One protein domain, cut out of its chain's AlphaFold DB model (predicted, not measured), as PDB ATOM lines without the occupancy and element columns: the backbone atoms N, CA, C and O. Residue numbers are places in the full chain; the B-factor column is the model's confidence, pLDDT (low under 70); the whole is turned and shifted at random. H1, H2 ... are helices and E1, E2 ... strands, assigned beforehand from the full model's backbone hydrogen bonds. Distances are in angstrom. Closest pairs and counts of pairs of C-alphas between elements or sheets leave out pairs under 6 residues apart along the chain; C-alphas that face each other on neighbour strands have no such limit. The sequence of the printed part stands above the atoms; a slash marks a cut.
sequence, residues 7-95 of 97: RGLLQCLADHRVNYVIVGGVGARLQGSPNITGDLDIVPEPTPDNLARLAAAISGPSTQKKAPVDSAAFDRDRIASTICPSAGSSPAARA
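AT A GLANCE: This is residues 7 to 95 of the 97 residues of an uncharacterized protein of Frankia sp. Ea1.12 (UniProt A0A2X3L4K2). A short two-stranded ribbon, E1 beside E2, is the middle of a small body, with H1 and H3 at the end where E1 begins and E2 ends, and H2 at the other end. From H3 the chain swings out in a wide open loop, residues 59 to 75, and goes on through H4 to the small H5; residues 59 to 83 and 85 to 92 stand free of the body. The printed part has 89 residues with five named helices and two named strands, in the order H1, E1, H2, E2, H3, H4, H5; the sheet E1 - E2 is antiparallel and the class is mostly helix. The whole is loose, with a radius of gyration of the C-alphas of 15.8 A and spans of 42 by 36 by 25 A.

HOW THE PARTS SIT: E1, residues 20 to 23, and E2, residues 41 to 44, are antiparallel neighbours, their directions 151 degrees apart. N 21 and O 43 are within hydrogen-bond range at 3.0 A, and N 43 and O 21 at 2.9 A. The closest C-alphas of E2 and H3, residues 48 to 58, are those of Pro 44 and Leu 51, 7.2 A apart. H3 and H1, residues 7 to 15, only just touch, with 3 pairs of C-alphas within 8 A; the closest are those of Leu 13 and Ala 57, 5.9 A apart. Their lines stand at a steep tilt of 38 degrees, opposite ways. H2, residues 24 to 30, follows E1 directly, and its closest C-alpha pair with E2 is Gly 24 and Asp 41, 5.5 A. H4, residues 76 to 83, is apart from H3 and from H5, residues 91 to 95. In H1, H2, H3 and H4 every O i to N i+4 pair is within hydrogen-bond range; in H5 it is 0 of 1, while 2 of 2 O i to N i+3 pairs are.

IN THESE COORDINATES: E1 is 9.4 A from first to last C-alpha and E2 is 9.8 A, with C-alpha 41 at (135.119, 135.557, 90.097). H3, the longest helix, measures 15.4 A, H1 12.1 A, H4 10.9 A, H2 10.3 A and H5 7.5 A. H1 begins at C-alpha 7, (124.871, 126.715, 92.209), and H5 ends at C-alpha 95, (131.711, 154.655, 89.883).

THE WHOLE: The two C-alphas farthest apart, those of Pro 61 and Ser 89, are 44.1 A apart. The printed part has no cut. The link H3 to H4, 17 residues, is long. The mean pLDDT of the printed part is 80.5, and residues 68 to 95 are under 70.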
ATOM      1  N   ARG A   7     125.402 127.192  90.917       93.94
ATOM      2  CA  ARG A   7     124.871 126.715  92.209       93.94
ATOM      3  C   ARG A   7     125.800 125.695  92.876       93.94
ATOM      4  O   ARG A   7     125.988 125.766  94.083       93.94
ATOM      5  N   GLY A   8     126.368 124.767  92.105       92.81
ATOM      6  CA  GLY A   8     127.279 123.748  92.631       92.81
ATOM      7  C   GLY A   8     128.596 124.348  93.121       92.81
ATOM      8  O   GLY A   8     129.084 123.966  94.179       92.81
ATOM      9  N   LEU A   9     129.126 125.344  92.402       92.62
ATOM     10  CA  LEU A   9     130.320 126.081  92.826       92.62
ATOM     11  C   LEU A   9     130.080 126.829  94.142       92.62
ATOM     12  O   LEU A   9     130.865 126.689  95.078       92.62
ATOM     13  N   LEU A  10     128.973 127.570  94.241       95.44
ATOM     14  CA  LEU A  10     128.627 128.307  95.459       95.44
ATOM     15  C   LEU A  10     128.375 127.366  96.645       95.44
ATOM     16  O   LEU A  10     128.813 127.671  97.752       95.44
ATOM     17  N   GLN A  11     127.731 126.216  96.414       96.19
ATOM     18  CA  GLN A  11     127.537 125.197  97.448       96.19
ATOM     19  C   GLN A  11     128.877 124.641  97.939       96.19
ATOM     20  O   GLN A  11     129.105 124.607  99.140       96.19
ATOM     21  N   CYS A  12     129.797 124.298  97.031       95.00
ATOM     22  CA  CYS A  12     131.124 123.807  97.404       95.00
ATOM     23  C   CYS A  12     131.885 124.815  98.283       95.00
ATOM     24  O   CYS A  12     132.442 124.446  99.318       95.00
ATOM     25  N   LEU A  13     131.872 126.103  97.916       96.81
ATOM     26  CA  LEU A  13     132.498 127.164  98.715       96.81
ATOM     27  C   LEU A  13     131.827 127.326 100.091       96.81
ATOM     28  O   LEU A  13     132.519 127.544 101.088       96.81
ATOM     29  N   ALA A  14     130.496 127.207 100.152       97.62
ATOM     30  CA  ALA A  14     129.731 127.284 101.393       97.62
ATOM     31  C   ALA A  14     130.018 126.099 102.330       97.62
ATOM     32  O   ALA A  14     130.248 126.310 103.521       97.62
ATOM     33  N   ASP A  15     130.086 124.878 101.795       97.81
ATOM     34  CA  ASP A  15     130.390 123.658 102.556       97.81
ATOM     35  C   ASP A  15     131.782 123.736 103.204       97.81
ATOM     36  O   ASP A  15     131.977 123.313 104.344       97.81
ATOM     37  N   HIS A  16     132.737 124.370 102.516       97.75
ATOM     38  CA  HIS A  16     134.081 124.636 103.031       97.75
ATOM     39  C   HIS A  16     134.173 125.898 103.894       97.75
ATOM     40  O   HIS A  16     135.257 126.208 104.381       97.75
ATOM     41  N   ARG A  17     133.074 126.636 104.108       98.25
ATOM     42  CA  ARG A  17     133.034 127.884 104.894       98.25
ATOM     43  C   ARG A  17     134.070 128.914 104.429       98.25
ATOM     44  O   ARG A  17     134.789 129.511 105.236       98.25
ATOM     45  N   VAL A  18     134.183 129.099 103.117       98.56
ATOM     46  CA  VAL A  18     135.040 130.144 102.548       98.56
ATOM     47  C   VAL A  18     134.351 131.497 102.734       98.56
ATOM     48  O   VAL A  18     133.189 131.654 102.373       98.56
ATOM     49  N   ASN A  19     135.072 132.476 103.273       98.50
ATOM     50  CA  ASN A  19     134.647 133.868 103.346       98.50
ATOM     51  C   ASN A  19     135.147 134.619 102.106       98.50
ATOM     52  O   ASN A  19     136.350 134.645 101.826       98.50
ATOM     53  N   TYR A  20     134.231 135.180 101.328       98.25
ATOM     54  CA  TYR A  20     134.541 135.840 100.064       98.25
ATOM     55  C   TYR A  20     133.429 136.803  99.658       98.25
ATOM     56  O   TYR A  20     132.290 136.697 100.109       98.25
ATOM     57  N   VAL A  21     133.758 137.701  98.736       97.88
ATOM     58  CA  VAL A  21     132.778 138.491  97.987       97.88
ATOM     59  C   VAL A  21     132.767 138.055  96.527       97.88
ATOM     60  O   VAL A  21     133.810 137.718  95.963       97.88
ATOM     61  N   ILE A  22     131.584 138.045  95.913       96.38
ATOM     62  CA  ILE A  22     131.427 137.784  94.478       96.38
ATOM     63  C   ILE A  22     131.722 139.075  93.719       96.38
ATOM     64  O   ILE A  22     131.156 140.124  94.028       96.38
ATOM     65  N   VAL A  23     132.574 138.982  92.705       95.19
ATOM     66  CA  VAL A  23     132.915 140.094  91.811       95.19
ATOM     67  C   VAL A  23     132.660 139.687  90.352       95.19
ATOM     68  O   VAL A  23     131.980 138.692  90.084       95.19
ATOM     69  N   GLY A  24     133.131 140.487  89.396       92.56
ATOM     70  CA  GLY A  24     133.054 140.150  87.974       92.56
ATOM     71  C   GLY A  24     131.624 140.056  87.431       92.56
ATOM     72  O   GLY A  24     130.704 140.739  87.895       92.56
ATOM     73  N   GLY A  25     131.435 139.212  86.412       93.31
ATOM     74  CA  GLY A  25     130.175 139.112  85.670       93.31
ATOM     75  C   GLY A  25     128.987 138.673  86.530       93.31
ATOM     76  O   GLY A  25     127.904 139.245  86.414       93.31
ATOM     77  N   VAL A  26     129.181 137.707  87.438       94.81
ATOM     78  CA  VAL A  26     128.121 137.265  88.363       94.81
ATOM     79  C   VAL A  26     127.730 138.395  89.317       94.81
ATOM     80  O   VAL A  26     126.539 138.657  89.481       94.81
ATOM     81  N   GLY A  27     128.705 139.110  89.891       93.94
ATOM     82  CA  GLY A  27     128.439 140.259  90.762       93.94
ATOM     83  C   GLY A  27     127.654 141.361  90.045       93.94
ATOM     84  O   GLY A  27     126.651 141.850  90.564       93.94
ATOM     85  N   ALA A  28     128.039 141.689  88.809       92.94
ATOM     86  CA  ALA A  28     127.323 142.663  87.986       92.94
ATOM     87  C   ALA A  28     125.876 142.231  87.684       92.94
ATOM     88  O   ALA A  28     124.965 143.060  87.710       92.94
ATOM     89  N   ARG A  29     125.638 140.938  87.424       92.38
ATOM     90  CA  ARG A  29     124.285 140.403  87.193       92.38
ATOM     91  C   ARG A  29     123.387 140.509  88.413       92.38
ATOM     92  O   ARG A  29     122.224 140.869  88.266       92.38
ATOM     93  N   LEU A  30     123.918 140.235  89.605       91.62
ATOM     94  CA  LEU A  30     123.168 140.395  90.855       91.62
ATOM     95  C   LEU A  30     122.734 141.857  91.082       91.62
ATOM     96  O   LEU A  30     121.743 142.091  91.764       91.62
ATOM     97  N   GLN A  31     123.425 142.819  90.461       93.00
ATOM     98  CA  GLN A  31     123.095 144.250  90.461       93.00
ATOM     99  C   GLN A  31     122.271 144.697  89.231       93.00
ATOM    100  O   GLN A  31     122.145 145.889  88.968       93.00
ATOM    101  N   GLY A  32     121.716 143.762  88.450       92.19
ATOM    102  CA  GLY A  32     120.814 144.059  87.327       92.19
ATOM    103  C   GLY A  32     121.480 144.232  85.957       92.19
ATOM    104  O   GLY A  32     120.805 144.606  84.998       92.19
ATOM    105  N   SER A  33     122.780 143.949  85.815       93.44
ATOM    106  CA  SER A  33     123.435 143.953  84.499       93.44
ATOM    107  C   SER A  33     122.899 142.830  83.590       93.44
ATOM    108  O   SER A  33     122.751 141.692  84.049       93.44
ATOM    109  N   PRO A  34     122.689 143.081  82.282       87.62
ATOM    110  CA  PRO A  34     122.251 142.046  81.341       87.62
ATOM    111  C   PRO A  34     123.364 141.049  80.953       87.62
ATOM    112  O   PRO A  34     123.075 140.003  80.367       87.62
ATOM    113  N   ASN A  35     124.628 141.344  81.276       82.31
ATOM    114  CA  ASN A  35     125.807 140.633  80.770       82.31
ATOM    115  C   ASN A  35     125.798 139.132  81.083       82.31
ATOM    116  O   ASN A  35     125.601 138.746  82.229       82.31
ATOM    117  N   ILE A  36     126.069 138.280  80.089       80.62
ATOM    118  CA  ILE A  36     126.254 136.834  80.280       80.62
ATOM    119  C   ILE A  36     127.707 136.548  80.659       80.62
ATOM    120  O   ILE A  36     128.613 137.045  80.002       80.62
ATOM    121  N   THR A  37     127.920 135.717  81.684       88.94
ATOM    122  CA  THR A  37     129.232 135.126  81.976       88.94
ATOM    123  C   THR A  37     129.130 133.610  82.156       88.94
ATOM    124  O   THR A  37     128.056 133.089  82.477       88.94
ATOM    125  N   GLY A  38     130.244 132.919  81.912       89.88
ATOM    126  CA  GLY A  38     130.431 131.481  82.106       89.88
ATOM    127  C   GLY A  38     131.448 131.133  83.196       89.88
ATOM    128  O   GLY A  38     131.838 129.971  83.295       89.88
ATOM    129  N   ASP A  39     131.884 132.114  83.985       91.38
ATOM    130  CA  ASP A  39     132.809 131.962  85.105       91.38
ATOM    131  C   ASP A  39     132.272 132.610  86.394       91.38
ATOM    132  O   ASP A  39     131.239 133.286  86.415       91.38
ATOM    133  N   LEU A  40     132.953 132.320  87.503       93.44
ATOM    134  CA  LEU A  40     132.701 132.897  88.817       93.44
ATOM    135  C   LEU A  40     134.006 133.505  89.329       93.44
ATOM    136  O   LEU A  40     134.938 132.771  89.656       93.44
ATOM    137  N   ASP A  41     134.029 134.829  89.455       94.06
ATOM    138  CA  ASP A  41     135.119 135.557  90.097       94.06
ATOM    139  C   ASP A  41     134.775 135.854  91.558       94.06
ATOM    140  O   ASP A  41     133.684 136.339  91.881       94.06
ATOM    141  N   ILE A  42     135.730 135.603  92.452       96.75
ATOM    142  CA  ILE A  42     135.608 135.911  93.878       96.75
ATOM    143  C   ILE A  42     136.861 136.616  94.388       96.75
ATOM    144  O   ILE A  42     137.968 136.367  93.912       96.75
ATOM    145  N   VAL A  43     136.686 137.453  95.409       97.69
ATOM    146  CA  VAL A  43     137.788 137.962  96.231       97.69
ATOM    147  C   VAL A  43     137.653 137.334  97.617       97.69
ATOM    148  O   VAL A  43     136.703 137.663  98.332       97.69
ATOM    149  N   PRO A  44     138.539 136.395  97.995       97.19
ATOM    150  CA  PRO A  44     138.508 135.805  99.324       97.19
ATOM    151  C   PRO A  44     139.055 136.779 100.368       97.19
ATOM    152  O   PRO A  44     139.944 137.583 100.085       97.19
ATOM    153  N   GLU A  45     138.578 136.655 101.606       98.19
ATOM    154  CA  GLU A  45     139.277 137.239 102.751       98.19
ATOM    155  C   GLU A  45     140.717 136.676 102.801       98.19
ATOM    156  O   GLU A  45     140.876 135.448 102.789       98.19
ATOM    157  N   PRO A  46     141.770 137.517 102.845       96.56
ATOM    158  CA  PRO A  46     143.155 137.086 102.643       96.56
ATOM    159  C   PRO A  46     143.806 136.512 103.914       96.56
ATOM    160  O   PRO A  46     145.013 136.644 104.116       96.56
ATOM    161  N   THR A  47     143.024 135.884 104.795       97.94
ATOM    162  CA  THR A  47     143.561 135.200 105.977       97.94
ATOM    163  C   THR A  47     144.077 133.808 105.593       97.94
ATOM    164  O   THR A  47     143.434 133.124 104.789       97.94
ATOM    165  N   PRO A  48     145.208 133.340 106.160       97.81
ATOM    166  CA  PRO A  48     145.767 132.024 105.837       97.81
ATOM    167  C   PRO A  48     144.753 130.880 105.970       97.81
ATOM    168  O   PRO A  48     144.636 130.054 105.067       97.81
ATOM    169  N   ASP A  49     143.953 130.884 107.039       98.44
ATOM    170  CA  ASP A  49     142.926 129.868 107.284       98.44
ATOM    171  C   ASP A  49     141.841 129.866 106.203       98.44
ATOM    172  O   ASP A  49     141.384 128.809 105.767       98.44
ATOM    173  N   ASN A  50     141.414 131.046 105.749       98.31
ATOM    174  CA  ASN A  50     140.404 131.155 104.707       98.31
ATOM    175  C   ASN A  50     140.939 130.730 103.338       98.31
ATOM    176  O   ASN A  50     140.245 130.040 102.592       98.31
ATOM    177  N   LEU A  51     142.188 131.082 103.033       97.56
ATOM    178  CA  LEU A  51     142.859 130.646 101.811       97.56
ATOM    179  C   LEU A  51     143.095 129.132 101.802       97.56
ATOM    180  O   LEU A  51     142.950 128.510 100.751       97.56
ATOM    181  N   ALA A  52     143.375 128.517 102.954       97.31
ATOM    182  CA  ALA A  52     143.445 127.064 103.080       97.31
ATOM    183  C   ALA A  52     142.081 126.399 102.812       97.31
ATOM    184  O   ALA A  52     142.013 125.420 102.068       97.31
ATOM    185  N   ARG A  53     140.982 126.960 103.343       98.06
ATOM    186  CA  ARG A  53     139.613 126.493 103.047       98.06
ATOM    187  C   ARG A  53     139.265 126.642 101.567       98.06
ATOM    188  O   ARG A  53     138.734 125.707 100.972       98.06
ATOM    189  N   LEU A  54     139.611 127.777 100.957       96.81
ATOM    190  CA  LEU A  54     139.429 128.000  99.523       96.81
ATOM    191  C   LEU A  54     140.226 126.983  98.704       96.81
ATOM    192  O   LEU A  54     139.673 126.365  97.799       96.81
ATOM    193  N   ALA A  55     141.503 126.782  99.037       94.62
ATOM    194  CA  ALA A  55     142.356 125.814  98.364       94.62
ATOM    195  C   ALA A  55     141.763 124.402  98.455       94.62
ATOM    196  O   ALA A  55     141.726 123.712  97.439       94.62
ATOM    197  N   ALA A  56     141.247 123.994  99.617       94.94
ATOM    198  CA  ALA A  56     140.567 122.712  99.787       94.94
ATOM    199  C   ALA A  56     139.312 122.599  98.901       94.94
ATOM    200  O   ALA A  56     139.163 121.607  98.191       94.94
ATOM    201  N   ALA A  57     138.480 123.645  98.859       94.75
ATOM    202  CA  ALA A  57     137.252 123.675  98.063       94.75
ATOM    203  C   ALA A  57     137.500 123.521  96.555       94.75
ATOM    204  O   ALA A  57     136.701 122.910  95.845       94.75
ATOM    205  N   ILE A  58     138.607 124.079  96.053       90.81
ATOM    206  CA  ILE A  58     138.910 124.096  94.616       90.81
ATOM    207  C   ILE A  58     139.960 123.067  94.192       90.81
ATOM    208  O   ILE A  58     140.198 122.946  93.001       90.81
ATOM    209  N   SER A  59     140.604 122.307  95.083       87.75
ATOM    210  CA  SER A  59     141.708 121.392  94.708       87.75
ATOM    211  C   SER A  59     141.267 119.980  94.283       87.75
ATOM    212  O   SER A  59     142.005 119.015  94.468       87.75
ATOM    213  N   GLY A  60     140.081 119.838  93.685       80.62
ATOM    214  CA  GLY A  60     139.582 118.550  93.193       80.62
ATOM    215  C   GLY A  60     140.324 118.026  91.949       80.62
ATOM    216  O   GLY A  60     140.943 118.802  91.219       80.62
ATOM    217  N   PRO A  61     140.218 116.719  91.643       72.31
ATOM    218  CA  PRO A  61     140.859 116.107  90.471       72.31
ATOM    219  C   PRO A  61     140.368 116.683  89.132       72.31
ATOM    220  O   PRO A  61     141.060 116.592  88.123       72.31
ATOM    221  N   SER A  62     139.188 117.303  89.114       73.38
ATOM    222  CA  SER A  62     138.635 117.997  87.950       73.38
ATOM    223  C   SER A  62     139.136 119.437  87.791       73.38
ATOM    224  O   SER A  62     138.828 120.076  86.786       73.38
ATOM    225  N   THR A  63     139.876 119.977  88.761       82.12
ATOM    226  CA  THR A  63     140.330 121.367  88.712       82.12
ATOM    227  C   THR A  63     141.545 121.502  87.814       82.12
ATOM    228  O   THR A  63     142.668 121.141  88.167       82.12
ATOM    229  N   GLN A  64     141.322 122.113  86.656       80.56
ATOM    230  CA  GLN A  64     142.385 122.578  85.782       80.56
ATOM    231  C   GLN A  64     142.923 123.900  86.331       80.56
ATOM    232  O   GLN A  64     142.237 124.922  86.322       80.56
ATOM    233  N   LYS A  65     144.159 123.883  86.829       78.69
ATOM    234  CA  LYS A  65     144.854 125.111  87.222       78.69
ATOM    235  C   LYS A  65     145.368 125.782  85.958       78.69
ATOM    236  O   LYS A  65     145.995 125.131  85.122       78.69
ATOM    237  N   LYS A  66     145.122 127.085  85.821       77.56
ATOM    238  CA  LYS A  66     145.788 127.867  84.778       77.56
ATOM    239  C   LYS A  66     147.297 127.732  84.992       77.56
ATOM    240  O   LYS A  66     147.748 127.740  86.139       77.56
ATOM    241  N   ALA A  67     148.049 127.562  83.905       72.88
ATOM    242  CA  ALA A  67     149.502 127.505  83.986       72.88
ATOM    243  C   ALA A  67     150.023 128.717  84.781       72.88
ATOM    244  O   ALA A  67     149.418 129.793  84.672       72.88
ATOM    245  N   PRO A  68     151.099 128.558  85.575       65.69
ATOM    246  CA  PRO A  68     151.715 129.678  86.265       65.69
ATOM    247  C   PRO A  68     151.965 130.796  85.257       65.69
ATOM    248  O   PRO A  68     152.648 130.599  84.254       65.69
ATOM    249  N   VAL A  69     151.345 131.946  85.494       64.25
ATOM    250  CA  VAL A  69     151.678 133.158  84.756       64.25
ATOM    251  C   VAL A  69     152.850 133.795  85.477       64.25
ATOM    252  O   VAL A  69     152.839 133.892  86.705       64.25
ATOM    253  N   ASP A  70     153.870 134.195  84.726       63.31
ATOM    254  CA  ASP A  70     154.949 134.992  85.289       63.31
ATOM    255  C   ASP A  70     154.351 136.310  85.797       63.31
ATOM    256  O   ASP A  70     153.873 137.137  85.018       63.31
ATOM    257  N   SER A  71     154.342 136.495  87.116       61.31
ATOM    258  CA  SER A  71     153.861 137.724  87.741       61.31
ATOM    259  C   SER A  71     154.700 138.942  87.345       61.31
ATOM    260  O   SER A  71     154.187 140.054  87.406       61.31
ATOM    261  N   ALA A  72     155.949 138.760  86.894       63.25
ATOM    262  CA  ALA A  72     156.757 139.838  86.324       63.25
ATOM    263  C   ALA A  72     156.293 140.248  84.913       63.25
ATOM    264  O   ALA A  72     156.550 141.371  84.487       63.25
ATOM    265  N   ALA A  73     155.548 139.385  84.214       61.22
ATOM    266  CA  ALA A  73     154.894 139.691  82.941       61.22
ATOM    267  C   ALA A  73     153.482 140.296  83.113       61.22
ATOM    268  O   ALA A  73     152.775 140.517  82.123       61.22
ATOM    269  N   PHE A  74     153.044 140.548  84.355       58.59
ATOM    270  CA  PHE A  74     151.756 141.172  84.664       58.59
ATOM    271  C   PHE A  74     151.783 142.668  84.320       58.59
ATOM    272  O   PHE A  74     152.114 143.522  85.141       58.59
ATOM    273  N   ASP A  75     151.416 142.983  83.081       67.88
ATOM    274  CA  ASP A  75     151.268 144.352  82.600       67.88
ATOM    275  C   ASP A  75     149.866 144.895  82.934       67.88
ATOM    276  O   ASP A  75     148.848 144.479  82.368       67.88
ATOM    277  N   ARG A  76     149.818 145.844  83.873       58.91
ATOM    278  CA  ARG A  76     148.585 146.509  84.317       58.91
ATOM    279  C   ARG A  76     147.906 147.291  83.185       58.91
ATOM    280  O   ARG A  76     146.674 147.296  83.113       58.91
ATOM    281  N   ASP A  77     148.678 147.906  82.297       60.56
ATOM    282  CA  ASP A  77     148.167 148.768  81.227       60.56
ATOM    283  C   ASP A  77     147.536 147.930  80.103       60.56
ATOM    284  O   ASP A  77     146.502 148.285  79.518       60.56
ATOM    285  N   ARG A  78     148.073 146.727  79.883       62.22
ATOM    286  CA  ARG A  78     147.479 145.726  78.989       62.22
ATOM    287  C   ARG A  78     146.131 145.199  79.492       62.22
ATOM    288  O   ARG A  78     145.238 144.923  78.691       62.22
ATOM    289  N   ILE A  79     145.940 145.062  80.803       59.72
ATOM    290  CA  ILE A  79     144.663 144.594  81.367       59.72
ATOM    291  C   ILE A  79     143.569 145.651  81.189       59.72
ATOM    292  O   ILE A  79     142.473 145.318  80.738       59.72
ATOM    293  N   ALA A  80     143.867 146.922  81.474       55.25
ATOM    294  CA  ALA A  80     142.897 148.011  81.340       55.25
ATOM    295  C   ALA A  80     142.355 148.141  79.904       55.25
ATOM    296  O   ALA A  80     141.152 148.307  79.702       55.25
ATOM    297  N   SER A  81     143.235 147.991  78.910       55.06
ATOM    298  CA  SER A  81     142.877 148.024  77.485       55.06
ATOM    299  C   SER A  81     142.131 146.770  77.005       55.06
ATOM    300  O   SER A  81     141.336 146.859  76.072       55.06
ATOM    301  N   THR A  82     142.329 145.619  77.658       55.94
ATOM    302  CA  THR A  82     141.670 144.350  77.299       55.94
ATOM    303  C   THR A  82     140.283 144.205  77.932       55.94
ATOM    304  O   THR A  82     139.365 143.716  77.280       55.94
ATOM    305  N   ILE A  83     140.111 144.618  79.194       54.03
ATOM    306  CA  ILE A  83     138.847 144.442  79.931       54.03
ATOM    307  C   ILE A  83     137.754 145.376  79.396       54.03
ATOM    308  O   ILE A  83     136.599 144.972  79.290       54.03
ATOM    309  N   CYS A  84     138.110 146.608  79.026       47.03
ATOM    310  CA  CYS A  84     137.172 147.578  78.468       47.03
ATOM    311  C   CYS A  84     137.833 148.393  77.344       47.03
ATOM    312  O   CYS A  84     138.221 149.543  77.573       47.03
ATOM    313  N   PRO A  85     137.908 147.866  76.108       49.66
ATOM    314  CA  PRO A  85     138.502 148.588  74.979       49.66
ATOM    315  C   PRO A  85     137.752 149.888  74.620       49.66
ATOM    316  O   PRO A  85     138.297 150.745  73.935       49.66
ATOM    317  N   SER A  86     136.516 150.068  75.106       51.47
ATOM    318  CA  SER A  86     135.658 151.230  74.832       51.47
ATOM    319  C   SER A  86     135.325 152.089  76.063       51.47
ATOM    320  O   SER A  86     134.350 152.839  76.031       51.47
ATOM    321  N   ALA A  87     136.097 152.025  77.159       53.97
ATOM    322  CA  ALA A  87     135.841 152.806  78.387       53.97
ATOM    323  C   ALA A  87     135.949 154.346  78.236       53.97
ATOM    324  O   ALA A  87     135.911 155.068  79.229       53.97
ATOM    325  N   GLY A  88     136.047 154.873  77.013       46.72
ATOM    326  CA  GLY A  88     136.173 156.302  76.739       46.72
ATOM    327  C   GLY A  88     134.942 157.159  77.063       46.72
ATOM    328  O   GLY A  88     135.072 158.380  77.070       46.72
ATOM    329  N   SER A  89     133.755 156.592  77.335       52.06
ATOM    330  CA  SER A  89     132.551 157.436  77.514       52.06
ATOM    331  C   SER A  89     131.410 156.902  78.393       52.06
ATOM    332  O   SER A  89     130.422 157.616  78.569       52.06
ATOM    333  N   SER A  90     131.502 155.711  79.002       45.81
ATOM    334  CA  SER A  90     130.381 155.183  79.805       45.81
ATOM    335  C   SER A  90     130.365 155.730  81.247       45.81
ATOM    336  O   SER A  90     131.376 155.617  81.947       45.81
ATOM    337  N   PRO A  91     129.229 156.263  81.750       44.75
ATOM    338  CA  PRO A  91     129.090 156.755  83.127       44.75
ATOM    339  C   PRO A  91     129.432 155.714  84.204       44.75
ATOM    340  O   PRO A  91     129.900 156.085  85.279       44.75
ATOM    341  N   ALA A  92     129.268 154.421  83.905       48.97
ATOM    342  CA  ALA A  92     129.549 153.325  84.835       48.97
ATOM    343  C   ALA A  92     131.040 153.203  85.206       48.97
ATOM    344  O   ALA A  92     131.362 152.751  86.302       48.97
ATOM    345  N   ALA A  93     131.958 153.660  84.345       44.84
ATOM    346  CA  ALA A  93     133.399 153.612  84.608       44.84
ATOM    347  C   ALA A  93     133.861 154.624  85.679       44.84
ATOM    348  O   ALA A  93     134.938 154.470  86.246       44.84
ATOM    349  N   ARG A  94     133.057 155.657  85.978       44.88
ATOM    350  CA  ARG A  94     133.359 156.644  87.033       44.88
ATOM    351  C   ARG A  94     133.019 156.163  88.442       44.88
ATOM    352  O   ARG A  94     133.561 156.714  89.388       44.88
ATOM    353  N   ALA A  95     132.157 155.157  88.581       39.44
ATOM    354  CA  ALA A  95     131.711 154.655  89.883       39.44
ATOM    355  C   ALA A  95     132.751 153.772  90.601       39.44
ATOM    356  O   ALA A  95     132.551 153.418  91.756       39.44
TER     357      ALA A  95